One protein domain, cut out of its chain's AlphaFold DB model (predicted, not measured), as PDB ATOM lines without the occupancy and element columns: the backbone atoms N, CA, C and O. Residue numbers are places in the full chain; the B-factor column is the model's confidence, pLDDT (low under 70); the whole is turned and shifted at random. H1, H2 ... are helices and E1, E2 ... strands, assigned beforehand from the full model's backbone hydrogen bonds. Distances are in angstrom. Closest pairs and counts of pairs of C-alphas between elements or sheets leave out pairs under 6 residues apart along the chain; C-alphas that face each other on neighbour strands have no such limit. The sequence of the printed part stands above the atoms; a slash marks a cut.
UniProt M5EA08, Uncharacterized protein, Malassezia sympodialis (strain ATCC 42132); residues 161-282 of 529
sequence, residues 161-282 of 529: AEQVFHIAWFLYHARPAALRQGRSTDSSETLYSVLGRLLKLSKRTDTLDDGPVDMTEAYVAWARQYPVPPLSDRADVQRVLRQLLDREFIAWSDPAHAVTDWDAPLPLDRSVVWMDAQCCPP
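What this domain is: This is residues 161 to 282 of the 529 residues of an uncharacterized protein of Malassezia sympodialis (strain ATCC 42132) (UniProt M5EA08). A small sheet of three short strands, E1, E3 and E2, stands at one side of a group of crossed helices, H1, H3 and H5, with H4 on the far side from the sheet. Two long loops, residues 199 to 216 and 253 to 270, run round the outside, away from H1. The printed part has 122 residues, with six named helices and three named strands in the order H1 H2 E1 H3 H4 H5 E2 E3 H6; the sheet, E1 E3 E2, is antiparallel. The class is mostly helix, though under half of the residues are in named elements. The whole is compact, with a radius of gyration of the C-alphas of 13.7 A and spans of 37 by 36 by 27 A.

Where its parts are: The strands are E1, residues 188 to 190, E3, 271 to 274, 10.1 A long, and E2, 250 to 252. H3 is residues 191 to 198, 11.0 A; H5, 234 to 246, 18.0 A; H1, 161 to 173, 18.3 A, from C-alpha 161 at (91.005, 111.494, 100.242). H4 is residues 217 to 223, H2 177 to 180, and H6 276 to 279, ending at C-alpha 279 at (78.672, 109.337, 100.544).

How they stand to each other: E3 is the inner strand: N 189 of E1 is 2.8 A from O 272, and N 251 of E2 is 2.8 A from O 273. E2 and E3 form a hairpin. H3 and H5 are on the sheet but only graze it, with residues 191 to 196 and 241 to 245. H1 touches H5, about perpendicular at 90 degrees; their closest C-alphas, of Val 164 and Leu 244, are 6.6 A apart. H1 touches H6, closest at the C-alphas of Trp 169 and Cys 279, 5.9 A. H3 touches H4, closest at the C-alphas of Leu 198 and Tyr 219, 5.7 A. H2 touches no helix. Every O i to N i+4 pair is within hydrogen-bond range in H1, H4 and H5, against 2 of 4 in H3; H2 and H6 are too short for such a pair.

The domain as a whole: The C-alphas farthest apart, of Gly 211 and Pro 282, are 38.3 A apart. The printed part has no cut. The links H3 to H4 and E2 to E3 are long. Residues 183, 185, 204 and 280 to 282 are under pLDDT 70.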
ATOM      1  N   ALA A 161      92.170 112.160  99.668       84.38
ATOM      2  CA  ALA A 161      91.005 111.494 100.242       84.38
ATOM      3  C   ALA A 161      89.893 112.471 100.630       84.38
ATOM      4  O   ALA A 161      88.725 112.246 100.326       84.38
ATOM      5  N   GLU A 162      90.285 113.549 101.298       83.38
ATOM      6  CA  GLU A 162      89.390 114.572 101.822       83.38
ATOM      7  C   GLU A 162      88.799 115.402 100.683       83.38
ATOM      8  O   GLU A 162      87.590 115.614 100.627       83.38
ATOM      9  N   GLN A 163      89.626 115.758  99.699       87.88
ATOM     10  CA  GLN A 163      89.173 116.420  98.479       87.88
ATOM     11  C   GLN A 163      88.108 115.598  97.740       87.88
ATOM     12  O   GLN A 163      87.050 116.116  97.382       87.88
ATOM     13  N   VAL A 164      88.363 114.301  97.530       91.19
ATOM     14  CA  VAL A 164      87.431 113.398  96.834       91.19
ATOM     15  C   VAL A 164      86.148 113.212  97.638       91.19
ATOM     16  O   VAL A 164      85.067 113.235  97.055       91.19
ATOM     17  N   PHE A 165      86.248 113.104  98.964       89.50
ATOM     18  CA  PHE A 165      85.089 113.057  99.849       89.50
ATOM     19  C   PHE A 165      84.221 114.317  99.717       89.50
ATOM     20  O   PHE A 165      83.014 114.204  99.524       89.50
ATOM     21  N   HIS A 166      84.808 115.517  99.718       87.38
ATOM     22  CA  HIS A 166      84.046 116.757  99.535       87.38
ATOM     23  C   HIS A 166      83.408 116.886  98.145       87.38
ATOM     24  O   HIS A 166      82.339 117.490  98.025       87.38
ATOM     25  N   ILE A 167      84.016 116.314  97.098       93.75
ATOM     26  CA  ILE A 167      83.383 116.214  95.774       93.75
ATOM     27  C   ILE A 167      82.213 115.228  95.808       93.75
ATOM     28  O   ILE A 167      81.131 115.562  95.324       93.75
ATOM     29  N   ALA A 168      82.412 114.030  96.370       93.25
ATOM     30  CA  ALA A 168      81.365 113.019  96.509       93.25
ATOM     31  C   ALA A 168      80.163 113.595  97.262       93.25
ATOM     32  O   ALA A 168      79.032 113.504  96.790       93.25
ATOM     33  N   TRP A 169      80.436 114.287  98.371       89.12
ATOM     34  CA  TRP A 169      79.456 115.007  99.170       89.12
ATOM     35  C   TRP A 169      78.677 116.010  98.321       89.12
ATOM     36  O   TRP A 169      77.446 115.943  98.250       89.12
ATOM     37  N   PHE A 170      79.374 116.929  97.645       94.19
ATOM     38  CA  PHE A 170      78.742 117.932  96.790       94.19
ATOM     39  C   PHE A 170      77.811 117.284  95.764       94.19
ATOM     40  O   PHE A 170      76.637 117.648  95.659       94.19
ATOM     41  N   LEU A 171      78.326 116.293  95.035       94.06
ATOM     42  CA  LEU A 171      77.575 115.591  94.006       94.06
ATOM     43  C   LEU A 171      76.344 114.889  94.574       94.06
ATOM     44  O   LEU A 171      75.294 114.927  93.932       94.06
ATOM     45  N   TYR A 172      76.472 114.273  95.750       90.19
ATOM     46  CA  TYR A 172      75.403 113.555  96.431       90.19
ATOM     47  C   TYR A 172      74.278 114.492  96.879       90.19
ATOM     48  O   TYR A 172      73.104 114.236  96.615       90.19
ATOM     49  N   HIS A 173      74.615 115.624  97.499       84.94
ATOM     50  CA  HIS A 173      73.621 116.584  97.987       84.94
ATOM     51  C   HIS A 173      72.979 117.410  96.873       84.94
ATOM     52  O   HIS A 173      71.811 117.787  96.984       84.94
ATOM     53  N   ALA A 174      73.698 117.635  95.774       89.81
ATOM     54  CA  ALA A 174      73.155 118.253  94.571       89.81
ATOM     55  C   ALA A 174      72.224 117.313  93.771       89.81
ATOM     56  O   ALA A 174      71.662 117.727  92.753       89.81
ATOM     57  N   ARG A 175      72.016 116.061  94.218       89.56
ATOM     58  CA  ARG A 175      71.031 115.149  93.616       89.56
ATOM     59  C   ARG A 175      69.600 115.682  93.780       89.56
ATOM     60  O   ARG A 175      69.233 116.158  94.865       89.56
ATOM     61  N   PRO A 176      68.744 115.514  92.752       86.81
ATOM     62  CA  PRO A 176      67.309 115.734  92.879       86.81
ATOM     63  C   PRO A 176      66.739 115.015  94.108       86.81
ATOM     64  O   PRO A 176      67.035 113.843  94.343       86.81
ATOM     65  N   ALA A 177      65.897 115.699  94.889       78.06
ATOM     66  CA  ALA A 177      65.353 115.160  96.142       78.06
ATOM     67  C   ALA A 177      64.620 113.816  95.958       78.06
ATOM     68  O   ALA A 177      64.700 112.948  96.826       78.06
ATOM     69  N   ALA A 178      63.980 113.610  94.802       77.50
ATOM     70  CA  ALA A 178      63.312 112.356  94.449       77.50
ATOM     71  C   ALA A 178      64.264 111.144  94.429       77.50
ATOM     72  O   ALA A 178      63.858 110.049  94.814       77.50
ATOM     73  N   LEU A 179      65.525 111.345  94.026       79.88
ATOM     74  CA  LEU A 179      66.550 110.297  93.995       79.88
ATOM     75  C   LEU A 179      67.201 110.072  95.367       79.88
ATOM     76  O   LEU A 179      67.628 108.960  95.652       79.88
ATOM     77  N   ARG A 180      67.259 111.102  96.225       75.94
ATOM     78  CA  ARG A 180      67.829 110.991  97.582       75.94
ATOM     79  C   ARG A 180      66.938 110.211  98.546       75.94
ATOM     80  O   ARG A 180      67.441 109.505  99.401       75.94
ATOM     81  N   GLN A 181      65.618 110.316  98.413       76.25
ATOM     82  CA  GLN A 181      64.671 109.688  99.348       76.25
ATOM     83  C   GLN A 181      64.417 108.194  99.082       76.25
ATOM     84  O   GLN A 181      63.473 107.642  99.644       76.25
ATOM     85  N   GLY A 182      65.166 107.551  98.176       70.75
ATOM     86  CA  GLY A 182      64.964 106.137  97.832       70.75
ATOM     87  C   GLY A 182      63.570 105.809  97.274       70.75
ATOM     88  O   GLY A 182      63.175 104.651  97.238       70.75
ATOM     89  N   ARG A 183      62.793 106.820  96.852       64.19
ATOM     90  CA  ARG A 183      61.433 106.636  96.307       64.19
ATOM     91  C   ARG A 183      61.433 106.133  94.865       64.19
ATOM     92  O   ARG A 183      60.402 105.673  94.385       64.19
ATOM     93  N   SER A 184      62.568 106.250  94.180       71.62
ATOM     94  CA  SER A 184      62.802 105.645  92.873       71.62
ATOM     95  C   SER A 184      63.383 104.252  93.079       71.62
ATOM     96  O   SER A 184      64.372 104.106  93.793       71.62
ATOM     97  N   THR A 185      62.795 103.243  92.437       67.06
ATOM     98  CA  THR A 185      63.362 101.886  92.375       67.06
ATOM     99  C   THR A 185      64.711 101.862  91.657       67.06
ATOM    100  O   THR A 185      65.518 100.975  91.912       67.06
ATOM    101  N   ASP A 186      64.972 102.867  90.817       76.81
ATOM    102  CA  ASP A 186      66.255 103.066  90.160       76.81
ATOM    103  C   ASP A 186      67.067 104.108  90.937       76.81
ATOM    104  O   ASP A 186      66.818 105.313  90.847       76.81
ATOM    105  N   SER A 187      68.054 103.633  91.701       84.00
ATOM    106  CA  SER A 187      69.092 104.455  92.343       84.00
ATOM    107  C   SER A 187      70.184 104.906  91.363       84.00
ATOM    108  O   SER A 187      71.115 105.618  91.751       84.00
ATOM    109  N   SER A 188      70.068 104.490  90.100       91.62
ATOM    110  CA  SER A 188      71.028 104.793  89.048       91.62
ATOM    111  C   SER A 188      70.819 106.183  88.447       91.62
ATOM    112  O   SER A 188      69.705 106.699  88.360       91.62
ATOM    113  N   GLU A 189      71.915 106.801  88.032       93.44
ATOM    114  CA  GLU A 189      71.945 108.112  87.409       93.44
ATOM    115  C   GLU A 189      72.958 108.127  86.263       93.44
ATOM    116  O   GLU A 189      74.012 107.512  86.366       93.44
ATOM    117  N   THR A 190      72.678 108.845  85.173       94.44
ATOM    118  CA  THR A 190      73.634 108.955  84.065       94.44
ATOM    119  C   THR A 190      74.846 109.803  84.444       94.44
ATOM    120  O   THR A 190      74.739 110.812  85.148       94.44
ATOM    121  N   LEU A 191      76.013 109.440  83.919       94.12
ATOM    122  CA  LEU A 191      77.262 110.161  84.123       94.12
ATOM    123  C   LEU A 191      77.151 111.606  83.626       94.12
ATOM    124  O   LEU A 191      77.668 112.511  84.274       94.12
ATOM    125  N   TYR A 192      76.405 111.839  82.541       94.62
ATOM    126  CA  TYR A 192      76.037 113.176  82.075       94.62
ATOM    127  C   TYR A 192      75.407 114.028  83.184       94.62
ATOM    128  O   TYR A 192      75.776 115.186  83.360       94.62
ATOM    129  N   SER A 193      74.465 113.468  83.946       94.12
ATOM    130  CA  SER A 193      73.774 114.191  85.017       94.12
ATOM    131  C   SER A 193      74.704 114.464  86.202       94.12
ATOM    132  O   SER A 193      74.717 115.576  86.729       94.12
ATOM    133  N   VAL A 194      75.548 113.495  86.574       94.81
ATOM    134  CA  VAL A 194      76.558 113.667  87.633       94.81
ATOM    135  C   VAL A 194      77.576 114.745  87.250       94.81
ATOM    136  O   VAL A 194      77.780 115.701  88.000       94.81
ATOM    137  N   LEU A 195      78.179 114.638  86.064       95.19
ATOM    138  CA  LEU A 195      79.168 115.598  85.576       95.19
ATOM    139  C   LEU A 195      78.549 116.965  85.280       95.19
ATOM    140  O   LEU A 195      79.202 117.975  85.518       95.19
ATOM    141  N   GLY A 196      77.283 117.023  84.862       94.75
ATOM    142  CA  GLY A 196      76.549 118.271  84.643       94.75
ATOM    143  C   GLY A 196      76.358 119.115  85.908       94.75
ATOM    144  O   GLY A 196      76.052 120.302  85.812       94.75
ATOM    145  N   ARG A 197      76.570 118.539  87.099       95.31
ATOM    146  CA  ARG A 197      76.618 119.297  88.361       95.31
ATOM    147  C   ARG A 197      77.975 119.940  88.609       95.31
ATOM    148  O   ARG A 197      78.028 120.995  89.233       95.31
ATOM    149  N   LEU A 198      79.056 119.315  88.147       95.69
ATOM    150  CA  LEU A 198      80.421 119.830  88.291       95.69
ATOM    151  C   LEU A 198      80.764 120.814  87.172       95.69
ATOM    152  O   LEU A 198      81.387 121.844  87.422       95.69
ATOM    153  N   LEU A 199      80.333 120.505  85.947       95.69
ATOM    154  CA  LEU A 199      80.789 121.119  84.705       95.69
ATOM    155  C   LEU A 199      79.619 121.687  83.892       95.69
ATOM    156  O   LEU A 199      78.528 121.119  83.844       95.69
ATOM    157  N   LYS A 200      79.863 122.786  83.177       93.75
ATOM    158  CA  LYS A 200      78.961 123.339  82.164       93.75
ATOM    159  C   LYS A 200      79.098 122.525  80.879       93.75
ATOM    160  O   LYS A 200      79.828 122.892  79.966       93.75
ATOM    161  N   LEU A 201      78.385 121.406  80.808       91.50
ATOM    162  CA  LEU A 201      78.362 120.570  79.608       91.50
ATOM    163  C   LEU A 201      77.622 121.298  78.470       91.50
ATOM    164  O   LEU A 201      76.460 121.694  78.617       91.50
ATOM    165  N   SER A 202      78.279 121.483  77.323       83.50
ATOM    166  CA  SER A 202      77.621 121.966  76.109       83.50
ATOM    167  C   SER A 202      76.617 120.924  75.623       83.50
ATOM    168  O   SER A 202      76.901 119.728  75.603       83.50
ATOM    169  N   LYS A 203      75.419 121.363  75.228       74.56
ATOM    170  CA  LYS A 203      74.372 120.441  74.780       74.56
ATOM    171  C   LYS A 203      74.880 119.605  73.599       74.56
ATOM    172  O   LYS A 203      75.157 120.172  72.544       74.56
ATOM    173  N   ARG A 204      74.797 118.275  73.761       62.00
ATOM    174  CA  ARG A 204      74.660 117.270  72.688       62.00
ATOM    175  C   ARG A 204      75.943 116.629  72.133       62.00
ATOM    176  O   ARG A 204      75.964 116.279  70.956       62.00
ATOM    177  N   THR A 205      76.964 116.421  72.957       71.38
ATOM    178  CA  THR A 205      78.035 115.461  72.647       71.38
ATOM    179  C   THR A 205      77.885 114.225  73.533       71.38
ATOM    180  O   THR A 205      77.647 114.342  74.733       71.38
ATOM    181  N   ASP A 206      78.001 113.035  72.941       80.25
ATOM    182  CA  ASP A 206      77.947 111.758  73.678       80.25
ATOM    183  C   ASP A 206      79.235 111.512  74.494       80.25
ATOM    184  O   ASP A 206      79.301 110.615  75.337       80.25
ATOM    185  N   THR A 207      80.263 112.333  74.259       85.00
ATOM    186  CA  THR A 207      81.583 112.244  74.883       85.00
ATOM    187  C   THR A 207      82.051 113.606  75.392       85.00
ATOM    188  O   THR A 207      81.589 114.657  74.934       85.00
ATOM    189  N   LEU A 208      82.949 113.573  76.378       84.19
ATOM    190  CA  LEU A 208      83.625 114.757  76.903       84.19
ATOM    191  C   LEU A 208      84.845 115.093  76.025       84.19
ATOM    192  O   LEU A 208      85.765 114.276  75.906       84.19
ATOM    193  N   ASP A 209      84.846 116.287  75.432       83.81
ATOM    194  CA  ASP A 209      85.942 116.784  74.593       83.81
ATOM    195  C   ASP A 209      87.235 116.995  75.408       83.81
ATOM    196  O   ASP A 209      87.190 117.256  76.610       83.81
ATOM    197  N   ASP A 210      88.399 116.934  74.752       83.75
ATOM    198  CA  ASP A 210      89.724 117.156  75.375       83.75
ATOM    199  C   ASP A 210      90.027 118.644  75.679       83.75
ATOM    200  O   ASP A 210      91.152 119.010  76.017       83.75
ATOM    201  N   GLY A 211      89.038 119.525  75.515       86.12
ATOM    202  CA  GLY A 211      89.180 120.965  75.716       86.12
ATOM    203  C   GLY A 211      89.199 121.397  77.190       86.12
ATOM    204  O   GLY A 211      88.967 120.588  78.092       86.12
ATOM    205  N   PRO A 212      89.452 122.695  77.447       90.19
ATOM    206  CA  PRO A 212      89.283 123.270  78.776       90.19
ATOM    207  C   PRO A 212      87.828 123.133  79.224       90.19
ATOM    208  O   PRO A 212      86.898 123.298  78.430       90.19
ATOM    209  N   VAL A 213      87.641 122.838  80.506       91.50
ATOM    210  CA  VAL A 213      86.329 122.556  81.077       91.50
ATOM    211  C   VAL A 213      85.879 123.723  81.952       91.50
ATOM    212  O   VAL A 213      86.570 124.123  82.885       91.50
ATOM    213  N   ASP A 214      84.681 124.243  81.691       94.00
ATOM    214  CA  ASP A 214      84.070 125.267  82.537       94.00
ATOM    215  C   ASP A 214      83.303 124.628  83.702       94.00
ATOM    216  O   ASP A 214      82.386 123.834  83.495       94.00
ATOM    217  N   MET A 215      83.618 125.008  84.941       95.62
ATOM    218  CA  MET A 215      82.893 124.543  86.132       95.62
ATOM    219  C   MET A 215      81.536 125.251  86.304       95.62
ATOM    220  O   MET A 215      81.342 126.400  85.888       95.62
ATOM    221  N   THR A 216      80.575 124.586  86.953       96.19
ATOM    222  CA  THR A 216      79.296 125.214  87.330       96.19
ATOM    223  C   THR A 216      79.490 126.248  88.439       96.19
ATOM    224  O   THR A 216      80.395 126.148  89.268       96.19
ATOM    225  N   GLU A 217      78.602 127.244  88.508       94.44
ATOM    226  CA  GLU A 217      78.643 128.254  89.579       94.44
ATOM    227  C   GLU A 217      78.447 127.635  90.969       94.44
ATOM    228  O   GLU A 217      79.068 128.080  91.932       94.44
ATOM    229  N   ALA A 218      77.639 126.574  91.062       92.06
ATOM    230  CA  ALA A 218      77.415 125.841  92.302       92.06
ATOM    231  C   ALA A 218      78.698 125.161  92.803       92.06
ATOM    232  O   ALA A 218      79.029 125.282  93.981       92.06
ATOM    233  N   TYR A 219      79.448 124.500  91.914       93.69
ATOM    234  CA  TYR A 219      80.714 123.870  92.286       93.69
ATOM    235  C   TYR A 219      81.786 124.907  92.635       93.69
ATOM    236  O   TYR A 219      82.497 124.748  93.622       93.69
ATOM    237  N   VAL A 220      81.851 126.026  91.905       91.62
ATOM    238  CA  VAL A 220      82.761 127.138  92.236       91.62
ATOM    239  C   VAL A 220      82.426 127.753  93.598       91.62
ATOM    240  O   VAL A 220      83.330 128.087  94.361       91.62
ATOM    241  N   ALA A 221      81.142 127.901  93.935       86.00
ATOM    242  CA  ALA A 221      80.724 128.358  95.256       86.00
ATOM    243  C   ALA A 221      81.100 127.347  96.354       86.00
ATOM    244  O   ALA A 221      81.575 127.757  97.412       86.00
ATOM    245  N   TRP A 222      80.954 126.046  96.083       88.38
ATOM    246  CA  TRP A 222      81.376 124.969  96.983       88.38
ATOM    247  C   TRP A 222      82.893 124.971  97.214       88.38
ATOM    248  O   TRP A 222      83.339 124.905  98.356       88.38
ATOM    249  N   ALA A 223      83.682 125.160  96.155       85.50
ATOM    250  CA  ALA A 223      85.143 125.228  96.199       85.50
ATOM    251  C   ALA A 223      85.707 126.409  96.999       85.50
ATOM    252  O   ALA A 223      86.870 126.396  97.390       85.50
ATOM    253  N   ARG A 224      84.892 127.435  97.271       81.81
ATOM    254  CA  ARG A 224      85.270 128.529  98.180       81.81
ATOM    255  C   ARG A 224      85.129 128.154  99.654       81.81
ATOM    256  O   ARG A 224      85.721 128.823 100.491       81.81
ATOM    257  N   GLN A 225      84.306 127.155  99.966       76.94
ATOM    258  CA  GLN A 225      83.989 126.734 101.335       76.94
ATOM    259  C   GLN A 225      84.714 125.446 101.721       76.94
ATOM    260  O   GLN A 225      85.059 125.269 102.884       76.94
ATOM    261  N   TYR A 226      84.947 124.565 100.749       82.94
ATOM    262  CA  TYR A 226      85.545 123.252 100.952       82.94
ATOM    263  C   TYR A 226      86.789 123.079 100.088       82.94
ATOM    264  O   TYR A 226      86.833 123.590  98.965       82.94
ATOM    265  N   PRO A 227      87.783 122.320 100.571       82.69
ATOM    266  CA  PRO A 227      88.995 122.064  99.820       82.69
ATOM    267  C   PRO A 227      88.713 121.037  98.718       82.69
ATOM    268  O   PRO A 227      88.895 119.838  98.904       82.69
ATOM    269  N   VAL A 228      88.246 121.499  97.561       88.81
ATOM    270  CA  VAL A 228      88.089 120.673  96.355       88.81
ATOM    271  C   VAL A 228      89.020 121.168  95.240       88.81
ATOM    272  O   VAL A 228      89.273 122.371  95.139       88.81
ATOM    273  N   PRO A 229      89.563 120.262  94.408       88.81
ATOM    274  CA  PRO A 229      90.481 120.607  93.335       88.81
ATOM    275  C   PRO A 229      89.766 121.395  92.229       88.81
ATOM    276  O   PRO A 229      88.627 121.072  91.884       88.81
ATOM    277  N   PRO A 230      90.424 122.395  91.618       90.31
ATOM    278  CA  PRO A 230      89.925 122.990  90.389       90.31
ATOM    279  C   PRO A 230      89.984 121.955  89.262       90.31
ATOM    280  O   PRO A 230      90.981 121.251  89.110       90.31
ATOM    281  N   LEU A 231      88.922 121.876  88.463       93.94
ATOM    282  CA  LEU A 231      88.855 120.999  87.295       93.94
ATOM    283  C   LEU A 231      89.127 121.856  86.062       93.94
ATOM    284  O   LEU A 231      88.289 122.685  85.711       93.94
ATOM    285  N   SER A 232      90.309 121.709  85.461       91.75
ATOM    286  CA  SER A 232      90.730 122.571  84.343       91.75
ATOM    287  C   SER A 232      90.549 121.892  82.990       91.75
ATOM    288  O   SER A 232      90.248 122.550  81.993       91.75
ATOM    289  N   ASP A 233      90.723 120.574  82.956       93.44
ATOM    290  CA  ASP A 233      90.685 119.767  81.745       93.44
ATOM    291  C   ASP A 233      89.964 118.429  81.968       93.44
ATOM    292  O   ASP A 233      89.526 118.076  83.069       93.44
ATOM    293  N   ARG A 234      89.829 117.657  80.888       91.50
ATOM    294  CA  ARG A 234      89.237 116.317  80.929       91.50
ATOM    295  C   ARG A 234      90.028 115.333  81.801       91.50
ATOM    296  O   ARG A 234      89.411 114.453  82.407       91.50
ATOM    297  N   ALA A 235      91.351 115.454  81.878       91.81
ATOM    298  CA  ALA A 235      92.181 114.536  82.653       91.81
ATOM    299  C   ALA A 235      91.923 114.690  84.161       91.81
ATOM    300  O   ALA A 235      91.865 113.693  84.885       91.81
ATOM    301  N   ASP A 236      91.688 115.916  84.631       93.12
ATOM    302  CA  ASP A 236      91.284 116.192  86.010       93.12
ATOM    303  C   ASP A 236      89.926 115.563  86.335       93.12
ATOM    304  O   ASP A 236      89.773 114.899  87.365       93.12
ATOM    305  N   VAL A 237      88.953 115.694  85.429       93.94
ATOM    306  CA  VAL A 237      87.616 115.095  85.580       93.94
ATOM    307  C   VAL A 237      87.703 113.568  85.627       93.94
ATOM    308  O   VAL A 237      87.104 112.942  86.503       93.94
ATOM    309  N   GLN A 238      88.485 112.957  84.731       93.50
ATOM    310  CA  GLN A 238      88.739 111.514  84.734       93.50
ATOM    311  C   GLN A 238      89.415 111.060  86.030       93.50
ATOM    312  O   GLN A 238      89.036 110.029  86.586       93.50
ATOM    313  N   ARG A 239      90.385 111.829  86.539       93.62
ATOM    314  CA  ARG A 239      91.072 111.531  87.802       93.62
ATOM    315  C   ARG A 239      90.095 111.548  88.974       93.62
ATOM    316  O   ARG A 239      90.111 110.615  89.771       93.62
ATOM    317  N   VAL A 240      89.232 112.560  89.060       94.62
ATOM    318  CA  VAL A 240      88.194 112.643  90.099       94.62
ATOM    319  C   VAL A 240      87.208 111.487  89.983       94.62
ATOM    320  O   VAL A 240      86.935 110.830  90.983       94.62
ATOM    321  N   LEU A 241      86.709 111.193  88.781       94.75
ATOM    322  CA  LEU A 241      85.754 110.105  88.580       94.75
ATOM    323  C   LEU A 241      86.353 108.748  88.961       94.75
ATOM    324  O   LEU A 241      85.701 107.961  89.645       94.75
ATOM    325  N   ARG A 242      87.610 108.500  88.576       94.12
ATOM    326  CA  ARG A 242      88.349 107.301  88.973       94.12
ATOM    327  C   ARG A 242      88.470 107.209  90.490       94.12
ATOM    328  O   ARG A 242      88.149 106.175  91.049       94.12
ATOM    329  N   GLN A 243      88.832 108.299  91.167       94.56
ATOM    330  CA  GLN A 243      88.917 108.321  92.631       94.56
ATOM    331  C   GLN A 243      87.564 108.083  93.317       94.56
ATOM    332  O   GLN A 243      87.526 107.456  94.372       94.56
ATOM    333  N   LEU A 244      86.460 108.565  92.737       94.88
ATOM    334  CA  LEU A 244      85.113 108.304  93.253       94.88
ATOM    335  C   LEU A 244      84.721 106.824  93.122       94.88
ATOM    336  O   LEU A 244      84.072 106.297  94.021       94.88
ATOM    337  N   LEU A 245      85.124 106.166  92.032       93.81
ATOM    338  CA  LEU A 245      84.898 104.733  91.807       93.81
ATOM    339  C   LEU A 245      85.818 103.860  92.669       93.81
ATOM    340  O   LEU A 245      85.340 102.940  93.320       93.81
ATOM    341  N   ASP A 246      87.117 104.170  92.716       93.00
ATOM    342  CA  ASP A 246      88.122 103.421  93.486       93.00
ATOM    343  C   ASP A 246      87.820 103.435  94.991       93.00
ATOM    344  O   ASP A 246      88.137 102.489  95.707       93.00
ATOM    345  N   ARG A 247      87.213 104.524  95.477       92.06
ATOM    346  CA  ARG A 247      86.766 104.681  96.868       92.06
ATOM    347  C   ARG A 247      85.308 104.297  97.077       92.06
ATOM    348  O   ARG A 247      84.777 104.581  98.137       92.06
ATOM    349  N   GLU A 248      84.663 103.702  96.076       93.81
ATOM    350  CA  GLU A 248      83.301 103.182  96.179       93.81
ATOM    351  C   GLU A 248      82.261 104.227  96.630       93.81
ATOM    352  O   GLU A 248      81.279 103.884  97.281       93.81
ATOM    353  N   PHE A 249      82.426 105.507  96.282       93.31
ATOM    354  CA  PHE A 249      81.351 106.499  96.442       93.31
ATOM    355  C   PHE A 249      80.262 106.297  95.383       93.31
ATOM    356  O   PHE A 249      79.067 106.474  95.633       93.31
ATOM    357  N   ILE A 250      80.689 105.897  94.187       94.56
ATOM    358  CA  ILE A 250      79.833 105.504  93.071       94.56
ATOM    359  C   ILE A 250      80.320 104.168  92.513       94.56
ATOM    360  O   ILE A 250      81.494 103.830  92.630       94.56
ATOM    361  N   ALA A 251      79.426 103.433  91.863       94.50
ATOM    362  CA  ALA A 251      79.725 102.207  91.134       94.50
ATOM    363  C   ALA A 251      79.069 102.252  89.750       94.50
ATOM    364  O   ALA A 251      78.054 102.921  89.557       94.50
ATOM    365  N   TRP A 252      79.615 101.540  88.767       94.62
ATOM    366  CA  TRP A 252      78.932 101.374  87.481       94.62
ATOM    367  C   TRP A 252      77.673 100.523  87.667       94.62
ATOM    368  O   TRP A 252      77.729  99.489  88.330       94.62
ATOM    369  N   SER A 253      76.543 100.930  87.075       93.38
ATOM    370  CA  SER A 253      75.303 100.145  87.173       93.38
ATOM    371  C   SER A 253      75.413  98.794  86.462       93.38
ATOM    372  O   SER A 253      74.781  97.828  86.873       93.38
ATOM    373  N   ASP A 254      76.210  98.739  85.391       91.62
ATOM    374  CA  ASP A 254      76.538  97.514  84.669       91.62
ATOM    375  C   ASP A 254      78.041  97.203  84.815       91.62
ATOM    376  O   ASP A 254      78.875  97.863  84.180       91.62
ATOM    377  N   PRO A 255      78.414  96.206  85.637       83.56
ATOM    378  CA  PRO A 255      79.810  95.856  85.867       83.56
ATOM    379  C   PRO A 255      80.484  95.248  84.629       83.56
ATOM    380  O   PRO A 255      81.707  95.326  84.518       83.56
ATOM    381  N   ALA A 256      79.725  94.685  83.675       84.06
ATOM    382  CA  ALA A 256      80.289  94.089  82.460       84.06
ATOM    383  C   ALA A 256      80.954  95.133  81.550       84.06
ATOM    384  O   ALA A 256      81.810  94.799  80.730       84.06
ATOM    385  N   HIS A 257      80.586  96.401  81.725       72.00
ATOM    386  CA  HIS A 257      81.096  97.518  80.951       72.00
ATOM    387  C   HIS A 257      82.063  98.398  81.744       72.00
ATOM    388  O   HIS A 257      82.301  99.523  81.316       72.00
ATOM    389  N   ALA A 258      82.641  97.951  82.865       76.50
ATOM    390  CA  ALA A 258      83.630  98.749  83.593       76.50
ATOM    391  C   ALA A 258      84.708  99.301  82.634       76.50
ATOM    392  O   ALA A 258      85.243  98.574  81.797       76.50
ATOM    393  N   VAL A 259      84.971 100.614  82.702       72.44
ATOM    394  CA  VAL A 259      85.970 101.269  81.842       72.44
ATOM    395  C   VAL A 259      87.337 100.667  82.156       72.44
ATOM    396  O   VAL A 259      87.905 100.930  83.213       72.44
ATOM    397  N   THR A 260      87.852  99.840  81.252       73.94
ATOM    398  CA  THR A 260      89.203  99.274  81.355       73.94
ATOM    399  C   THR A 260      90.260 100.233  80.820       73.94
ATOM    400  O   THR A 260      91.393 100.207  81.292       73.94
ATOM    401  N   ASP A 261      89.879 101.104  79.884       86.56
ATOM    402  CA  ASP A 261      90.754 102.095  79.271       86.56
ATOM    403  C   ASP A 261      90.278 103.514  79.600       86.56
ATOM    404  O   ASP A 261      89.314 104.025  79.031       86.56
ATOM    405  N   TRP A 262      90.947 104.135  80.567       85.69
ATOM    406  CA  TRP A 262      90.638 105.495  81.000       85.69
ATOM    407  C   TRP A 262      91.141 106.575  80.040       85.69
ATOM    408  O   TRP A 262      90.722 107.725  80.178       85.69
ATOM    409  N   ASP A 263      92.002 106.229  79.085       84.12
ATOM    410  CA  ASP A 263      92.493 107.179  78.086       84.12
ATOM    411  C   ASP A 263      91.447 107.386  76.971       84.12
ATOM    412  O   ASP A 263      91.448 108.403  76.271       84.12
ATOM    413  N   ALA A 264      90.472 106.475  76.856       86.19
ATOM    414  CA  ALA A 264      89.352 106.586  75.931       86.19
ATOM    415  C   ALA A 264      88.360 107.720  76.303       86.19
ATOM    416  O   ALA A 264      88.259 108.123  77.471       86.19
ATOM    417  N   PRO A 265      87.598 108.252  75.321       85.56
ATOM    418  CA  PRO A 265      86.508 109.203  75.557       85.56
ATOM    419  C   PRO A 265      85.520 108.692  76.601       85.56
ATOM    420  O   PRO A 265      85.018 107.578  76.480       85.56
ATOM    421  N   LEU A 266      85.233 109.515  77.616       84.62
ATOM    422  CA  LEU A 266      84.254 109.199  78.658       84.62
ATOM    423  C   LEU A 266      82.842 109.150  78.045       84.62
ATOM    424  O   LEU A 266      82.356 110.197  77.609       84.62
ATOM    425  N   PRO A 267      82.174 107.984  78.030       88.81
ATOM    426  CA  PRO A 267      80.814 107.859  77.519       88.81
ATOM    427  C   PRO A 267      79.820 108.415  78.552       88.81
ATOM    428  O   PRO A 267      79.685 107.888  79.660       88.81
ATOM    429  N   LEU A 268      79.164 109.528  78.215       90.50
ATOM    430  CA  LEU A 268      78.310 110.279  79.148       90.50
ATOM    431  C   LEU A 268      76.939 109.624  79.386       90.50
ATOM    432  O   LEU A 268      76.255 109.944  80.360       90.50
ATOM    433  N   ASP A 269      76.543 108.704  78.513       91.50
ATOM    434  CA  ASP A 269      75.294 107.941  78.553       91.50
ATOM    435  C   ASP A 269      75.286 106.828  79.611       91.50
ATOM    436  O   ASP A 269      74.225 106.307  79.956       91.50
ATOM    437  N   ARG A 270      76.449 106.480  80.168       91.81
ATOM    438  CA  ARG A 270      76.555 105.411  81.161       91.81
ATOM    439  C   ARG A 270      75.897 105.759  82.479       91.81
ATOM    440  O   ARG A 270      76.041 106.870  82.978       91.81
ATOM    441  N   SER A 271      75.265 104.764  83.087       93.69
ATOM    442  CA  SER A 271      74.644 104.893  84.400       93.69
ATOM    443  C   SER A 271      75.591 104.478  85.529       93.69
ATOM    444  O   SER A 271      76.331 103.494  85.439       93.69
ATOM    445  N   VAL A 272      75.554 105.241  86.614       94.44
ATOM    446  CA  VAL A 272      76.257 104.998  87.874       94.44
ATOM    447  C   VAL A 272      75.249 104.852  89.007       94.44
ATOM    448  O   VAL A 272      74.193 105.480  88.995       94.44
ATOM    449  N   VAL A 273      75.567 104.022  89.989       94.25
ATOM    450  CA  VAL A 273      74.804 103.824  91.221       94.25
ATOM    451  C   VAL A 273      75.578 104.463  92.367       94.25
ATOM    452  O   VAL A 273      76.797 104.326  92.451       94.25
ATOM    453  N   TRP A 274      74.874 105.179  93.236       92.75
ATOM    454  CA  TRP A 274      75.457 105.799  94.424       92.75
ATOM    455  C   TRP A 274      75.544 104.796  95.573       92.75
ATOM    456  O   TRP A 274      74.582 104.078  95.843       92.75
ATOM    457  N   MET A 275      76.673 104.786  96.278       91.12
ATOM    458  CA  MET A 275      76.853 103.999  97.496       91.12
ATOM    459  C   MET A 275      76.561 104.902  98.700       91.12
ATOM    460  O   MET A 275      77.451 105.575  99.227       91.12
ATOM    461  N   ASP A 276      75.290 104.953  99.109       82.25
ATOM    462  CA  ASP A 276      74.793 105.894 100.129       82.25
ATOM    463  C   ASP A 276      75.612 105.837 101.434       82.25
ATOM    464  O   ASP A 276      75.975 106.879 101.975       82.25
ATOM    465  N   ALA A 277      75.993 104.632 101.876       73.81
ATOM    466  CA  ALA A 277      76.771 104.408 103.098       73.81
ATOM    467  C   ALA A 277      78.166 105.063 103.091       73.81
ATOM    468  O   ALA A 277      78.722 105.320 104.155       73.81
ATOM    469  N   GLN A 278      78.739 105.316 101.910       77.06
ATOM    470  CA  GLN A 278      80.049 105.955 101.767       77.06
ATOM    471  C   GLN A 278      79.925 107.467 101.562       77.06
ATOM    472  O   GLN A 278      80.749 108.227 102.061       77.06
ATOM    473  N   CYS A 279      78.889 107.917 100.845       70.62
ATOM    474  CA  CYS A 279      78.672 109.337 100.544       70.62
ATOM    475  C   CYS A 279      78.138 110.125 101.743       70.62
ATOM    476  O   CYS A 279      78.490 111.288 101.926       70.62
ATOM    477  N   CYS A 280      77.318 109.469 102.558       66.12
ATOM    478  CA  CYS A 280      76.880 109.936 103.859       66.12
ATOM    479  C   CYS A 280      77.253 108.841 104.859       66.12
ATOM    480  O   CYS A 280      76.388 108.026 105.195       66.12
ATOM    481  N   PRO A 281      78.523 108.763 105.310       56.84
ATOM    482  CA  PRO A 281      78.839 107.872 106.413       56.84
ATOM    483  C   PRO A 281      77.869 108.230 107.537       56.84
ATOM    484  O   PRO A 281      77.735 109.427 107.821       56.84
ATOM    485  N   PRO A 282      77.143 107.257 108.118       49.22
ATOM    486  CA  PRO A 282      76.218 107.557 109.190       49.22
ATOM    487  C   PRO A 282      77.034 108.283 110.249       49.22
ATOM    488  O   PRO A 282      77.942 107.709 110.861       49.22
TER     489      PRO A 282